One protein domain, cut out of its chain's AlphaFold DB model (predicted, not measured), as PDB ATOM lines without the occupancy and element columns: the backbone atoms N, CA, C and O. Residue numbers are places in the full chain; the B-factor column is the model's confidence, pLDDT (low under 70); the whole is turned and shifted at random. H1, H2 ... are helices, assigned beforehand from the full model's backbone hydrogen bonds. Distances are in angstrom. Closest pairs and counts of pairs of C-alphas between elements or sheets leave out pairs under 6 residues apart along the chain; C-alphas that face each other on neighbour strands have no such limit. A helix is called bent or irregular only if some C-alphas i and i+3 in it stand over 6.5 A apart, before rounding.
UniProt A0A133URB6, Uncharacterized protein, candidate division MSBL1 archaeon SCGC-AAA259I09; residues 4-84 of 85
ATOM      1  N   SER A   4     -21.660 -36.188  -1.487       87.38
ATOM      2  CA  SER A   4     -22.011 -37.340  -2.321       87.38
ATOM      3  C   SER A   4     -23.370 -37.200  -3.011       87.38
ATOM      4  O   SER A   4     -23.525 -37.674  -4.134       87.38
ATOM      5  N   ALA A   5     -24.353 -36.549  -2.382       89.25
ATOM      6  CA  ALA A   5     -25.654 -36.296  -2.994       89.25
ATOM      7  C   ALA A   5     -25.540 -35.260  -4.119       89.25
ATOM      8  O   ALA A   5     -26.048 -35.501  -5.210       89.25
ATOM      9  N   GLU A   6     -24.800 -34.171  -3.884       92.44
ATOM     10  CA  GLU A   6     -24.528 -33.148  -4.903       92.44
ATOM     11  C   GLU A   6     -23.772 -33.740  -6.100       92.44
ATOM     12  O   GLU A   6     -24.091 -33.454  -7.252       92.44
ATOM     13  N   PHE A   7     -22.800 -34.621  -5.845       93.00
ATOM     14  CA  PHE A   7     -22.086 -35.329  -6.904       93.00
ATOM     15  C   PHE A   7     -22.997 -36.292  -7.682       93.00
ATOM     16  O   PHE A   7     -22.994 -36.276  -8.913       93.00
ATOM     17  N   ASN A   8     -23.798 -37.105  -6.985       93.31
ATOM     18  CA  ASN A   8     -24.743 -38.030  -7.618       93.31
ATOM     19  C   ASN A   8     -25.718 -37.297  -8.542       93.31
ATOM     20  O   ASN A   8     -25.927 -37.735  -9.671       93.31
ATOM     21  N   GLU A   9     -26.278 -36.174  -8.087       95.62
ATOM     22  CA  GLU A   9     -27.181 -35.344  -8.885       95.62
ATOM     23  C   GLU A   9     -26.457 -34.734 -10.089       95.62
ATOM     24  O   GLU A   9     -26.909 -34.881 -11.225       95.62
ATOM     25  N   LYS A  10     -25.294 -34.110  -9.862       95.62
ATOM     26  CA  LYS A  10     -24.532 -33.424 -10.911       95.62
ATOM     27  C   LYS A  10     -24.119 -34.349 -12.056       95.62
ATOM     28  O   LYS A  10     -24.145 -33.929 -13.210       95.62
ATOM     29  N   TYR A  11     -23.696 -35.572 -11.744       95.12
ATOM     30  CA  TYR A  11     -23.186 -36.516 -12.741       95.12
ATOM     31  C   TYR A  11     -24.205 -37.596 -13.131       95.12
ATOM     32  O   TYR A  11     -23.900 -38.421 -13.987       95.12
ATOM     33  N   ASN A  12     -25.412 -37.578 -12.550       95.81
ATOM     34  CA  ASN A  12     -26.439 -38.610 -12.717       95.81
ATOM     35  C   ASN A  12     -25.896 -40.033 -12.465       95.81
ATOM     36  O   ASN A  12     -26.050 -40.942 -13.282       95.81
ATOM     37  N   VAL A  13     -25.220 -40.207 -11.328       95.06
ATOM     38  CA  VAL A  13     -24.587 -41.466 -10.899       95.06
ATOM     39  C   VAL A  13     -25.024 -41.852  -9.489       95.06
ATOM     40  O   VAL A  13     -25.669 -41.082  -8.781       95.06
ATOM     41  N   ASN A  14     -24.641 -43.054  -9.055       90.94
ATOM     42  CA  ASN A  14     -24.761 -43.471  -7.664       90.94
ATOM     43  C   ASN A  14     -23.424 -44.013  -7.151       90.94
ATOM     44  O   ASN A  14     -23.099 -45.188  -7.339       90.94
ATOM     45  N   VAL A  15     -22.681 -43.159  -6.448       88.06
ATOM     46  CA  VAL A  15     -21.363 -43.492  -5.886       88.06
ATOM     47  C   VAL A  15     -21.407 -44.662  -4.885       88.06
ATOM     48  O   VAL A  15     -20.397 -45.309  -4.644       88.06
ATOM     49  N   TRP A  16     -22.571 -44.999  -4.318       83.25
ATOM     50  CA  TRP A  16     -22.709 -46.099  -3.351       83.25
ATOM     51  C   TRP A  16     -22.878 -47.478  -3.993       83.25
ATOM     52  O   TRP A  16     -22.817 -48.497  -3.298       83.25
ATOM     53  N   THR A  17     -23.152 -47.523  -5.297       84.56
ATOM     54  CA  THR A  17     -23.360 -48.766  -6.054       84.56
ATOM     55  C   THR A  17     -22.408 -48.911  -7.236       84.56
ATOM     56  O   THR A  17     -22.234 -50.024  -7.720       84.56
ATOM     57  N   ASP A  18     -21.788 -47.818  -7.682       88.94
ATOM     58  CA  ASP A  18     -20.854 -47.783  -8.805       88.94
ATOM     59  C   ASP A  18     -19.447 -47.387  -8.333       88.94
ATOM     60  O   ASP A  18     -19.203 -46.274  -7.865       88.94
ATOM     61  N   GLU A  19     -18.507 -48.320  -8.477       85.94
ATOM     62  CA  GLU A  19     -17.107 -48.150  -8.082       85.94
ATOM     63  C   GLU A  19     -16.372 -47.099  -8.922       85.94
ATOM     64  O   GLU A  19     -15.534 -46.365  -8.399       85.94
ATOM     65  N   SER A  20     -16.712 -46.966 -10.205       90.44
ATOM     66  CA  SER A  20     -16.113 -45.949 -11.072       90.44
ATOM     67  C   SER A  20     -16.584 -44.544 -10.692       90.44
ATOM     68  O   SER A  20     -15.777 -43.614 -10.613       90.44
ATOM     69  N   ALA A  21     -17.872 -44.391 -10.372       91.38
ATOM     70  CA  ALA A  21     -18.429 -43.140  -9.872       91.38
ATOM     71  C   ALA A  21     -17.798 -42.755  -8.527       91.38
ATOM     72  O   ALA A  21     -17.479 -41.588  -8.305       91.38
ATOM     73  N   TRP A  22     -17.566 -43.737  -7.655       87.31
ATOM     74  CA  TRP A  22     -16.906 -43.518  -6.373       87.31
ATOM     75  C   TRP A  22     -15.454 -43.047  -6.524       87.31
ATOM     76  O   TRP A  22     -15.056 -42.077  -5.881       87.31
ATOM     77  N   ASN A  23     -14.665 -43.683  -7.392       88.56
ATOM     78  CA  ASN A  23     -13.285 -43.254  -7.642       88.56
ATOM     79  C   ASN A  23     -13.239 -41.813  -8.172       88.56
ATOM     80  O   ASN A  23     -12.491 -40.988  -7.654       88.56
ATOM     81  N   ASN A  24     -14.129 -41.474  -9.107       92.06
ATOM     82  CA  ASN A  24     -14.275 -40.104  -9.597       92.06
ATOM     83  C   ASN A  24     -14.671 -39.114  -8.489       92.06
ATOM     84  O   ASN A  24     -14.180 -37.985  -8.469       92.06
ATOM     85  N   PHE A  25     -15.547 -39.520  -7.567       91.00
ATOM     86  CA  PHE A  25     -15.917 -38.708  -6.409       91.00
ATOM     87  C   PHE A  25     -14.710 -38.448  -5.497       91.00
ATOM     88  O   PHE A  25     -14.466 -37.302  -5.116       91.00
ATOM     89  N   LEU A  26     -13.916 -39.479  -5.199       88.06
ATOM     90  CA  LEU A  26     -12.713 -39.345  -4.378       88.06
ATOM     91  C   LEU A  26     -11.661 -38.431  -5.012       88.06
ATOM     92  O   LEU A  26     -11.031 -37.648  -4.308       88.06
ATOM     93  N   GLU A  27     -11.489 -38.500  -6.329       89.12
ATOM     94  CA  GLU A  27     -10.532 -37.658  -7.052       89.12
ATOM     95  C   GLU A  27     -10.981 -36.193  -7.142       89.12
ATOM     96  O   GLU A  27     -10.157 -35.284  -7.038       89.12
ATOM     97  N   GLN A  28     -12.280 -35.943  -7.331       88.56
ATOM     98  CA  GLN A  28     -12.792 -34.596  -7.605       88.56
ATOM     99  C   GLN A  28     -13.244 -33.844  -6.352       88.56
ATOM    100  O   GLN A  28     -13.072 -32.625  -6.271       88.56
ATOM    101  N   VAL A  29     -13.860 -34.547  -5.403       85.31
ATOM    102  CA  VAL A  29     -14.569 -33.941  -4.268       85.31
ATOM    103  C   VAL A  29     -13.844 -34.169  -2.947       85.31
ATOM    104  O   VAL A  29     -13.810 -33.257  -2.120       85.31
ATOM    105  N   GLU A  30     -13.215 -35.333  -2.773       89.06
ATOM    106  CA  GLU A  30     -12.479 -35.714  -1.559       89.06
ATOM    107  C   GLU A  30     -10.944 -35.866  -1.722       89.06
ATOM    108  O   GLU A  30     -10.348 -36.665  -0.987       89.06
ATOM    109  N   PRO A  31     -10.231 -35.150  -2.622       93.62
ATOM    110  CA  PRO A  31      -8.776 -35.179  -2.579       93.62
ATOM    111  C   PRO A  31      -8.271 -34.384  -1.354       93.62
ATOM    112  O   PRO A  31      -8.903 -33.396  -0.958       93.62
ATOM    113  N   PRO A  32      -7.101 -34.735  -0.783       95.12
ATOM    114  CA  PRO A  32      -6.552 -34.061   0.398       95.12
ATOM    115  C   PRO A  32      -6.473 -32.531   0.287       95.12
ATOM    116  O   PRO A  32      -6.713 -31.826   1.263       95.12
ATOM    117  N   SER A  33      -6.192 -31.994  -0.906       95.62
ATOM    118  CA  SER A  33      -6.156 -30.545  -1.149       95.62
ATOM    119  C   SER A  33      -7.510 -29.868  -0.924       95.62
ATOM    120  O   SER A  33      -7.570 -28.841  -0.259       95.62
ATOM    121  N   ARG A  34      -8.603 -30.460  -1.419       95.44
ATOM    122  CA  ARG A  34      -9.964 -29.930  -1.234       95.44
ATOM    123  C   ARG A  34     -10.424 -30.042   0.213       95.44
ATOM    124  O   ARG A  34     -11.134 -29.167   0.698       95.44
ATOM    125  N   ILE A  35     -10.019 -31.106   0.903       95.19
ATOM    126  CA  ILE A  35     -10.282 -31.264   2.336       95.19
ATOM    127  C   ILE A  35      -9.586 -30.138   3.112       95.19
ATOM    128  O   ILE A  35     -10.249 -29.462   3.895       95.19
ATOM    129  N   ALA A  36      -8.306 -29.873   2.831       96.19
ATOM    130  CA  ALA A  36      -7.560 -28.778   3.452       96.19
ATOM    131  C   ALA A  36      -8.199 -27.401   3.181       96.19
ATOM    132  O   ALA A  36      -8.400 -26.641   4.123       96.19
ATOM    133  N   GLU A  37      -8.607 -27.110   1.937       96.25
ATOM    134  CA  GLU A  37      -9.328 -25.870   1.578       96.25
ATOM    135  C   GLU A  37     -10.614 -25.687   2.408       96.25
ATOM    136  O   GLU A  37     -10.926 -24.589   2.872       96.25
ATOM    137  N   ARG A  38     -11.377 -26.769   2.623       95.25
ATOM    138  CA  ARG A  38     -12.594 -26.728   3.450       95.25
ATOM    139  C   ARG A  38     -12.277 -26.490   4.924       95.25
ATOM    140  O   ARG A  38     -12.983 -25.710   5.563       95.25
ATOM    141  N   ILE A  39     -11.230 -27.129   5.452       95.38
ATOM    142  CA  ILE A  39     -10.773 -26.920   6.832       95.38
ATOM    143  C   ILE A  39     -10.337 -25.465   7.021       95.38
ATOM    144  O   ILE A  39     -10.795 -24.823   7.962       95.38
ATOM    145  N   GLU A  40      -9.538 -24.918   6.102       96.19
ATOM    146  CA  GLU A  40      -9.104 -23.519   6.121       96.19
ATOM    147  C   GLU A  40     -10.303 -22.560   6.129       96.19
ATOM    148  O   GLU A  40     -10.364 -21.640   6.945       96.19
ATOM    149  N   GLY A  41     -11.311 -22.805   5.285       96.19
ATOM    150  CA  GLY A  41     -12.530 -21.995   5.252       96.19
ATOM    151  C   GLY A  41     -13.303 -21.990   6.579       96.19
ATOM    152  O   GLY A  41     -13.784 -20.940   7.014       96.19
ATOM    153  N   VAL A  42     -13.408 -23.143   7.246       95.06
ATOM    154  CA  VAL A  42     -14.062 -23.256   8.562       95.06
ATOM    155  C   VAL A  42     -13.196 -22.628   9.656       95.06
ATOM    156  O   VAL A  42     -13.709 -21.860  10.471       95.06
ATOM    157  N   TYR A  43     -11.888 -22.878   9.653       96.06
ATOM    158  CA  TYR A  43     -10.954 -22.297  10.614       96.06
ATOM    159  C   TYR A  43     -10.914 -20.768  10.519       96.06
ATOM    160  O   TYR A  43     -10.972 -20.090  11.537       96.06
ATOM    161  N   ASN A  44     -10.956 -20.188   9.319       96.56
ATOM    162  CA  ASN A  44     -11.046 -18.734   9.145       96.56
ATOM    163  C   ASN A  44     -12.325 -18.129   9.753       96.56
ATOM    164  O   ASN A  44     -12.358 -16.941  10.076       96.56
ATOM    165  N   ARG A  45     -13.385 -18.929   9.921       96.75
ATOM    166  CA  ARG A  45     -14.664 -18.490  10.491       96.75
ATOM    167  C   ARG A  45     -14.766 -18.713  12.000       96.75
ATOM    168  O   ARG A  45     -15.379 -17.896  12.682       96.75
ATOM    169  N   PHE A  46     -14.222 -19.816  12.505       95.94
ATOM    170  CA  PHE A  46     -14.402 -20.247  13.898       95.94
ATOM    171  C   PHE A  46     -13.102 -20.264  14.711       95.94
ATOM    172  O   PHE A  46     -13.151 -20.293  15.938       95.94
ATOM    173  N   GLY A  47     -11.945 -20.207  14.057       94.31
ATOM    174  CA  GLY A  47     -10.621 -20.209  14.669       94.31
ATOM    175  C   GLY A  47     -10.472 -21.321  15.701       94.31
ATOM    176  O   GLY A  47     -10.758 -22.487  15.437       94.31
ATOM    177  N   ASN A  48     -10.096 -20.923  16.912       92.38
ATOM    178  CA  ASN A  48      -9.826 -21.831  18.025       92.38
ATOM    179  C   ASN A  48     -11.074 -22.522  18.607       92.38
ATOM    180  O   ASN A  48     -10.929 -23.340  19.507       92.38
ATOM    181  N   PHE A  49     -12.287 -22.210  18.134       95.19
ATOM    182  CA  PHE A  49     -13.495 -22.958  18.513       95.19
ATOM    183  C   PHE A  49     -13.643 -24.287  17.752       95.19
ATOM    184  O   PHE A  49     -14.562 -25.053  18.032       95.19
ATOM    185  N   LEU A  50     -12.774 -24.564  16.777       93.06
ATOM    186  CA  LEU A  50     -12.751 -25.831  16.054       93.06
ATOM    187  C   LEU A  50     -12.026 -26.905  16.883       93.06
ATOM    188  O   LEU A  50     -10.801 -26.912  16.955       93.06
ATOM    189  N   GLU A  51     -12.779 -27.813  17.506       92.00
ATOM    190  CA  GLU A  51     -12.217 -28.841  18.402       92.00
ATOM    191  C   GLU A  51     -11.835 -30.147  17.692       92.00
ATOM    192  O   GLU A  51     -10.898 -30.829  18.108       92.00
ATOM    193  N   TYR A  52     -12.562 -30.527  16.639       92.00
ATOM    194  CA  TYR A  52     -12.363 -31.798  15.948       92.00
ATOM    195  C   TYR A  52     -12.633 -31.691  14.447       92.00
ATOM    196  O   TYR A  52     -13.451 -30.895  13.984       92.00
ATOM    197  N   LEU A  53     -11.945 -32.546  13.692       92.00
ATOM    198  CA  LEU A  53     -12.063 -32.690  12.246       92.00
ATOM    199  C   LEU A  53     -12.210 -34.170  11.903       92.00
ATOM    200  O   LEU A  53     -11.535 -35.024  12.475       92.00
ATOM    201  N   GLY A  54     -13.093 -34.474  10.963       90.31
ATOM    202  CA  GLY A  54     -13.358 -35.838  10.537       90.31
ATOM    203  C   GLY A  54     -14.413 -35.896   9.435       90.31
ATOM    204  O   GLY A  54     -14.971 -34.861   9.063       90.31
ATOM    205  N   PRO A  55     -14.684 -37.094   8.894       87.00
ATOM    206  CA  PRO A  55     -15.727 -37.276   7.896       87.00
ATOM    207  C   PRO A  55     -17.115 -36.988   8.492       87.00
ATOM    208  O   PRO A  55     -17.417 -37.385   9.614       87.00
ATOM    209  N   ASP A  56     -17.962 -36.319   7.707       79.12
ATOM    210  CA  ASP A  56     -19.291 -35.826   8.111       79.12
ATOM    211  C   ASP A  56     -20.275 -36.963   8.467       79.12
ATOM    212  O   ASP A  56     -21.101 -36.856   9.370       79.12
ATOM    213  N   CYS A  57     -20.160 -38.106   7.784       76.56
ATOM    214  CA  CYS A  57     -20.941 -39.313   8.052       76.56
ATOM    215  C   CYS A  57     -20.039 -40.483   8.454       76.56
ATOM    216  O   CYS A  57     -18.864 -40.554   8.095       76.56
ATOM    217  N   GLY A  58     -20.625 -41.461   9.148       77.25
ATOM    218  CA  GLY A  58     -19.955 -42.730   9.407       77.25
ATOM    219  C   GLY A  58     -19.611 -43.493   8.121       77.25
ATOM    220  O   GLY A  58     -20.146 -43.247   7.041       77.25
ATOM    221  N   LEU A  59     -18.760 -44.507   8.258       83.06
ATOM    222  CA  LEU A  59     -18.253 -45.304   7.134       83.06
ATOM    223  C   LEU A  59     -19.252 -46.366   6.635       83.06
ATOM    224  O   LEU A  59     -18.926 -47.137   5.741       83.06
ATOM    225  N   GLY A  60     -20.478 -46.413   7.170       76.12
ATOM    226  CA  GLY A  60     -21.491 -47.412   6.795       76.12
ATOM    227  C   GLY A  60     -21.920 -47.350   5.323       76.12
ATOM    228  O   GLY A  60     -22.316 -48.365   4.753       76.12
ATOM    229  N   GLY A  61     -21.799 -46.179   4.684       74.19
ATOM    230  CA  GLY A  61     -21.995 -46.029   3.238       74.19
ATOM    231  C   GLY A  61     -20.859 -46.638   2.408       74.19
ATOM    232  O   GLY A  61     -21.088 -47.112   1.296       74.19
ATOM    233  N   ALA A  62     -19.647 -46.705   2.968       73.56
ATOM    234  CA  ALA A  62     -18.507 -47.383   2.371       73.56
ATOM    235  C   ALA A  62     -18.648 -48.900   2.586       73.56
ATOM    236  O   ALA A  62     -17.998 -49.506   3.434       73.56
ATOM    237  N   LYS A  63     -19.514 -49.533   1.785       73.94
ATOM    238  CA  LYS A  63     -19.829 -50.979   1.823       73.94
ATOM    239  C   LYS A  63     -18.625 -51.912   1.577       73.94
ATOM    240  O   LYS A  63     -18.787 -53.130   1.592       73.94
ATOM    241  N   LYS A  64     -17.428 -51.366   1.333       80.50
ATOM    242  CA  LYS A  64     -16.156 -52.081   1.154       80.50
ATOM    243  C   LYS A  64     -15.084 -51.457   2.059       80.50
ATOM    244  O   LYS A  64     -14.926 -50.239   2.077       80.50
ATOM    245  N   LEU A  65     -14.294 -52.298   2.737       84.44
ATOM    246  CA  LEU A  65     -13.216 -51.869   3.645       84.44
ATOM    247  C   LEU A  65     -12.189 -50.951   2.968       84.44
ATOM    248  O   LEU A  65     -11.767 -49.961   3.558       84.44
ATOM    249  N   GLU A  66     -11.795 -51.258   1.733       82.56
ATOM    250  CA  GLU A  66     -10.814 -50.444   1.007       82.56
ATOM    251  C   GLU A  66     -11.311 -49.013   0.774       82.56
ATOM    252  O   GLU A  66     -10.540 -48.067   0.890       82.56
ATOM    253  N   LEU A  67     -12.616 -48.826   0.562       78.75
ATOM    254  CA  LEU A  67     -13.191 -47.491   0.400       78.75
ATOM    255  C   LEU A  67     -13.145 -46.704   1.709       78.75
ATOM    256  O   LEU A  67     -12.767 -45.534   1.719       78.75
ATOM    257  N   ALA A  68     -13.465 -47.364   2.820       86.88
ATOM    258  CA  ALA A  68     -13.346 -46.771   4.144       86.88
ATOM    259  C   ALA A  68     -11.898 -46.345   4.443       86.88
ATOM    260  O   ALA A  68     -11.673 -45.241   4.940       86.88
ATOM    261  N   LYS A  69     -10.909 -47.173   4.076       90.44
ATOM    262  CA  LYS A  69      -9.485 -46.834   4.214       90.44
ATOM    263  C   LYS A  69      -9.102 -45.597   3.404       90.44
ATOM    264  O   LYS A  69      -8.365 -44.763   3.920       90.44
ATOM    265  N   VAL A  70      -9.590 -45.462   2.169       89.50
ATOM    266  CA  VAL A  70      -9.269 -44.297   1.328       89.50
ATOM    267  C   VAL A  70      -9.894 -43.016   1.880       89.50
ATOM    268  O   VAL A  70      -9.196 -42.010   1.958       89.50
ATOM    269  N   ILE A  71     -11.152 -43.052   2.339       89.62
ATOM    270  CA  ILE A  71     -11.789 -41.895   2.997       89.62
ATOM    271  C   ILE A  71     -10.955 -41.442   4.198       89.62
ATOM    272  O   ILE A  71     -10.622 -40.263   4.315       89.62
ATOM    273  N   LEU A  72     -10.598 -42.382   5.080       92.75
ATOM    274  CA  LEU A  72      -9.809 -42.083   6.273       92.75
ATOM    275  C   LEU A  72      -8.431 -41.527   5.904       92.75
ATOM    276  O   LEU A  72      -8.042 -40.490   6.427       92.75
ATOM    277  N   LYS A  73      -7.734 -42.160   4.953       94.31
ATOM    278  CA  LYS A  73      -6.426 -41.702   4.476       94.31
ATOM    279  C   LYS A  73      -6.491 -40.280   3.915       94.31
ATOM    280  O   LYS A  73      -5.683 -39.448   4.307       94.31
ATOM    281  N   ASN A  74      -7.447 -39.990   3.032       94.25
ATOM    282  CA  ASN A  74      -7.577 -38.658   2.442       94.25
ATOM    283  C   ASN A  74      -7.944 -37.607   3.493       94.25
ATOM    284  O   ASN A  74      -7.426 -36.494   3.437       94.25
ATOM    285  N   THR A  75      -8.787 -37.970   4.466       94.31
ATOM    286  CA  THR A  75      -9.137 -37.099   5.596       94.31
ATOM    287  C   THR A  75      -7.899 -36.751   6.413       94.31
ATOM    288  O   THR A  75      -7.616 -35.572   6.602       94.31
ATOM    289  N   THR A  76      -7.128 -37.757   6.838       95.44
ATOM    290  CA  THR A  76      -5.870 -37.558   7.572       95.44
ATOM    291  C   THR A  76      -4.907 -36.675   6.786       95.44
ATOM    292  O   THR A  76      -4.487 -35.647   7.301       95.44
ATOM    293  N   SER A  77      -4.647 -36.991   5.515       96.50
ATOM    294  CA  SER A  77      -3.738 -36.191   4.685       96.50
ATOM    295  C   SER A  77      -4.232 -34.764   4.438       96.50
ATOM    296  O   SER A  77      -3.425 -33.857   4.259       96.50
ATOM    297  N   GLY A  78      -5.546 -34.534   4.403       96.06
ATOM    298  CA  GLY A  78      -6.110 -33.187   4.317       96.06
ATOM    299  C   GLY A  78      -5.900 -32.379   5.598       96.06
ATOM    300  O   GLY A  78      -5.600 -31.190   5.524       96.06
ATOM    301  N   ILE A  79      -6.014 -33.029   6.761       95.50
ATOM    302  CA  ILE A  79      -5.732 -32.420   8.069       95.50
ATOM    303  C   ILE A  79      -4.240 -32.099   8.198       95.50
ATOM    304  O   ILE A  79      -3.905 -30.961   8.502       95.50
ATOM    305  N   GLU A  80      -3.354 -33.057   7.910       96.12
ATOM    306  CA  GLU A  80      -1.891 -32.868   7.923       96.12
ATOM    307  C   GLU A  80      -1.485 -31.690   7.028       96.12
ATOM    308  O   GLU A  80      -0.815 -30.755   7.463       96.12
ATOM    309  N   ARG A  81      -2.023 -31.653   5.802       96.50
ATOM    310  CA  ARG A  81      -1.777 -30.558   4.860       96.50
ATOM    311  C   ARG A  81      -2.226 -29.197   5.390       96.50
ATOM    312  O   ARG A  81      -1.564 -28.202   5.111       96.50
ATOM    313  N   PHE A  82      -3.358 -29.131   6.090       94.81
ATOM    314  CA  PHE A  82      -3.823 -27.893   6.717       94.81
ATOM    315  C   PHE A  82      -2.899 -27.457   7.865       94.81
ATOM    316  O   PHE A  82      -2.624 -26.267   8.003       94.81
ATOM    317  N   LEU A  83      -2.403 -28.407   8.661       92.69
ATOM    318  CA  LEU A  83      -1.484 -28.136   9.770       92.69
ATOM    319  C   LEU A  83      -0.069 -27.753   9.300       92.69
ATOM    320  O   LEU A  83       0.667 -27.123  10.058       92.69
ATOM    321  N   GLY A  84       0.275 -28.052   8.044       85.12
ATOM    322  CA  GLY A  84       1.577 -27.752   7.449       85.12
ATOM    323  C   GLY A  84       2.616 -28.860   7.633       85.12
ATOM    324  O   GLY A  84       3.808 -28.559   7.559       85.12
TER     325      GLY A  84
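AT A GLANCE: This is residues 4 to 84 of the 85 residues of an uncharacterized protein of candidate division MSBL1 archaeon SCGC-AAA259I09 (UniProt A0A133URB6). Short H1 lies crosswise near H2; H2 and H4 run side by side, and H3, following H2, packs with residues 32 to 40 on residues 74 to 82 of H4. Residues 44 to 49 of H3 stick out, and residues 50 to 64 lead back to H4. The printed part has 81 residues and four named helices, H1 to H4 in order, all helix, compact with a radius of gyration of the C-alphas of 13.4 A, spanning 39 by 26 by 19 A.

IN THESE COORDINATES: Find C-alpha 4 at (-22.011, -37.340, -2.321), where H1, residues 4 to 11, begins. Next come H2, residues 19 to 28, and H3, residues 32 to 49, 22.4 A long. H3 has a kink of 70 degrees near residue 43 and is irregular, with C-alphas 45 and 48 9.6 A apart. H4, residues 65 to 83, runs 27.2 A to C-alpha 83 at (-1.484, -28.136, 9.770).

HOW THE PARTS SIT: H1 and H2 are close but not clearly touching, about perpendicular at 81 degrees; their closest C-alphas, of Phe 7 and Phe 25, are 7.1 A apart. H2 and H4 are likewise close but not clearly touching, at a shallow tilt of 1 degree, the same way, with Leu 26 and Ile 71 closest, their C-alphas 7.9 A apart. H3 and H4 touch, with the C-alphas of Pro 32 and Gly 78 closest at 4.0 A. Every O i to N i+4 pair is within hydrogen-bond range in H1, H2 and H4, and 11 of 14 in H3.

THE WHOLE: Look to Asp 18 and Asn 48 for the C-alphas farthest apart, 38.9 A. The link from H3 to H4 is long; the printed part has no cut, and no printed residue is under 70 in pLDDT.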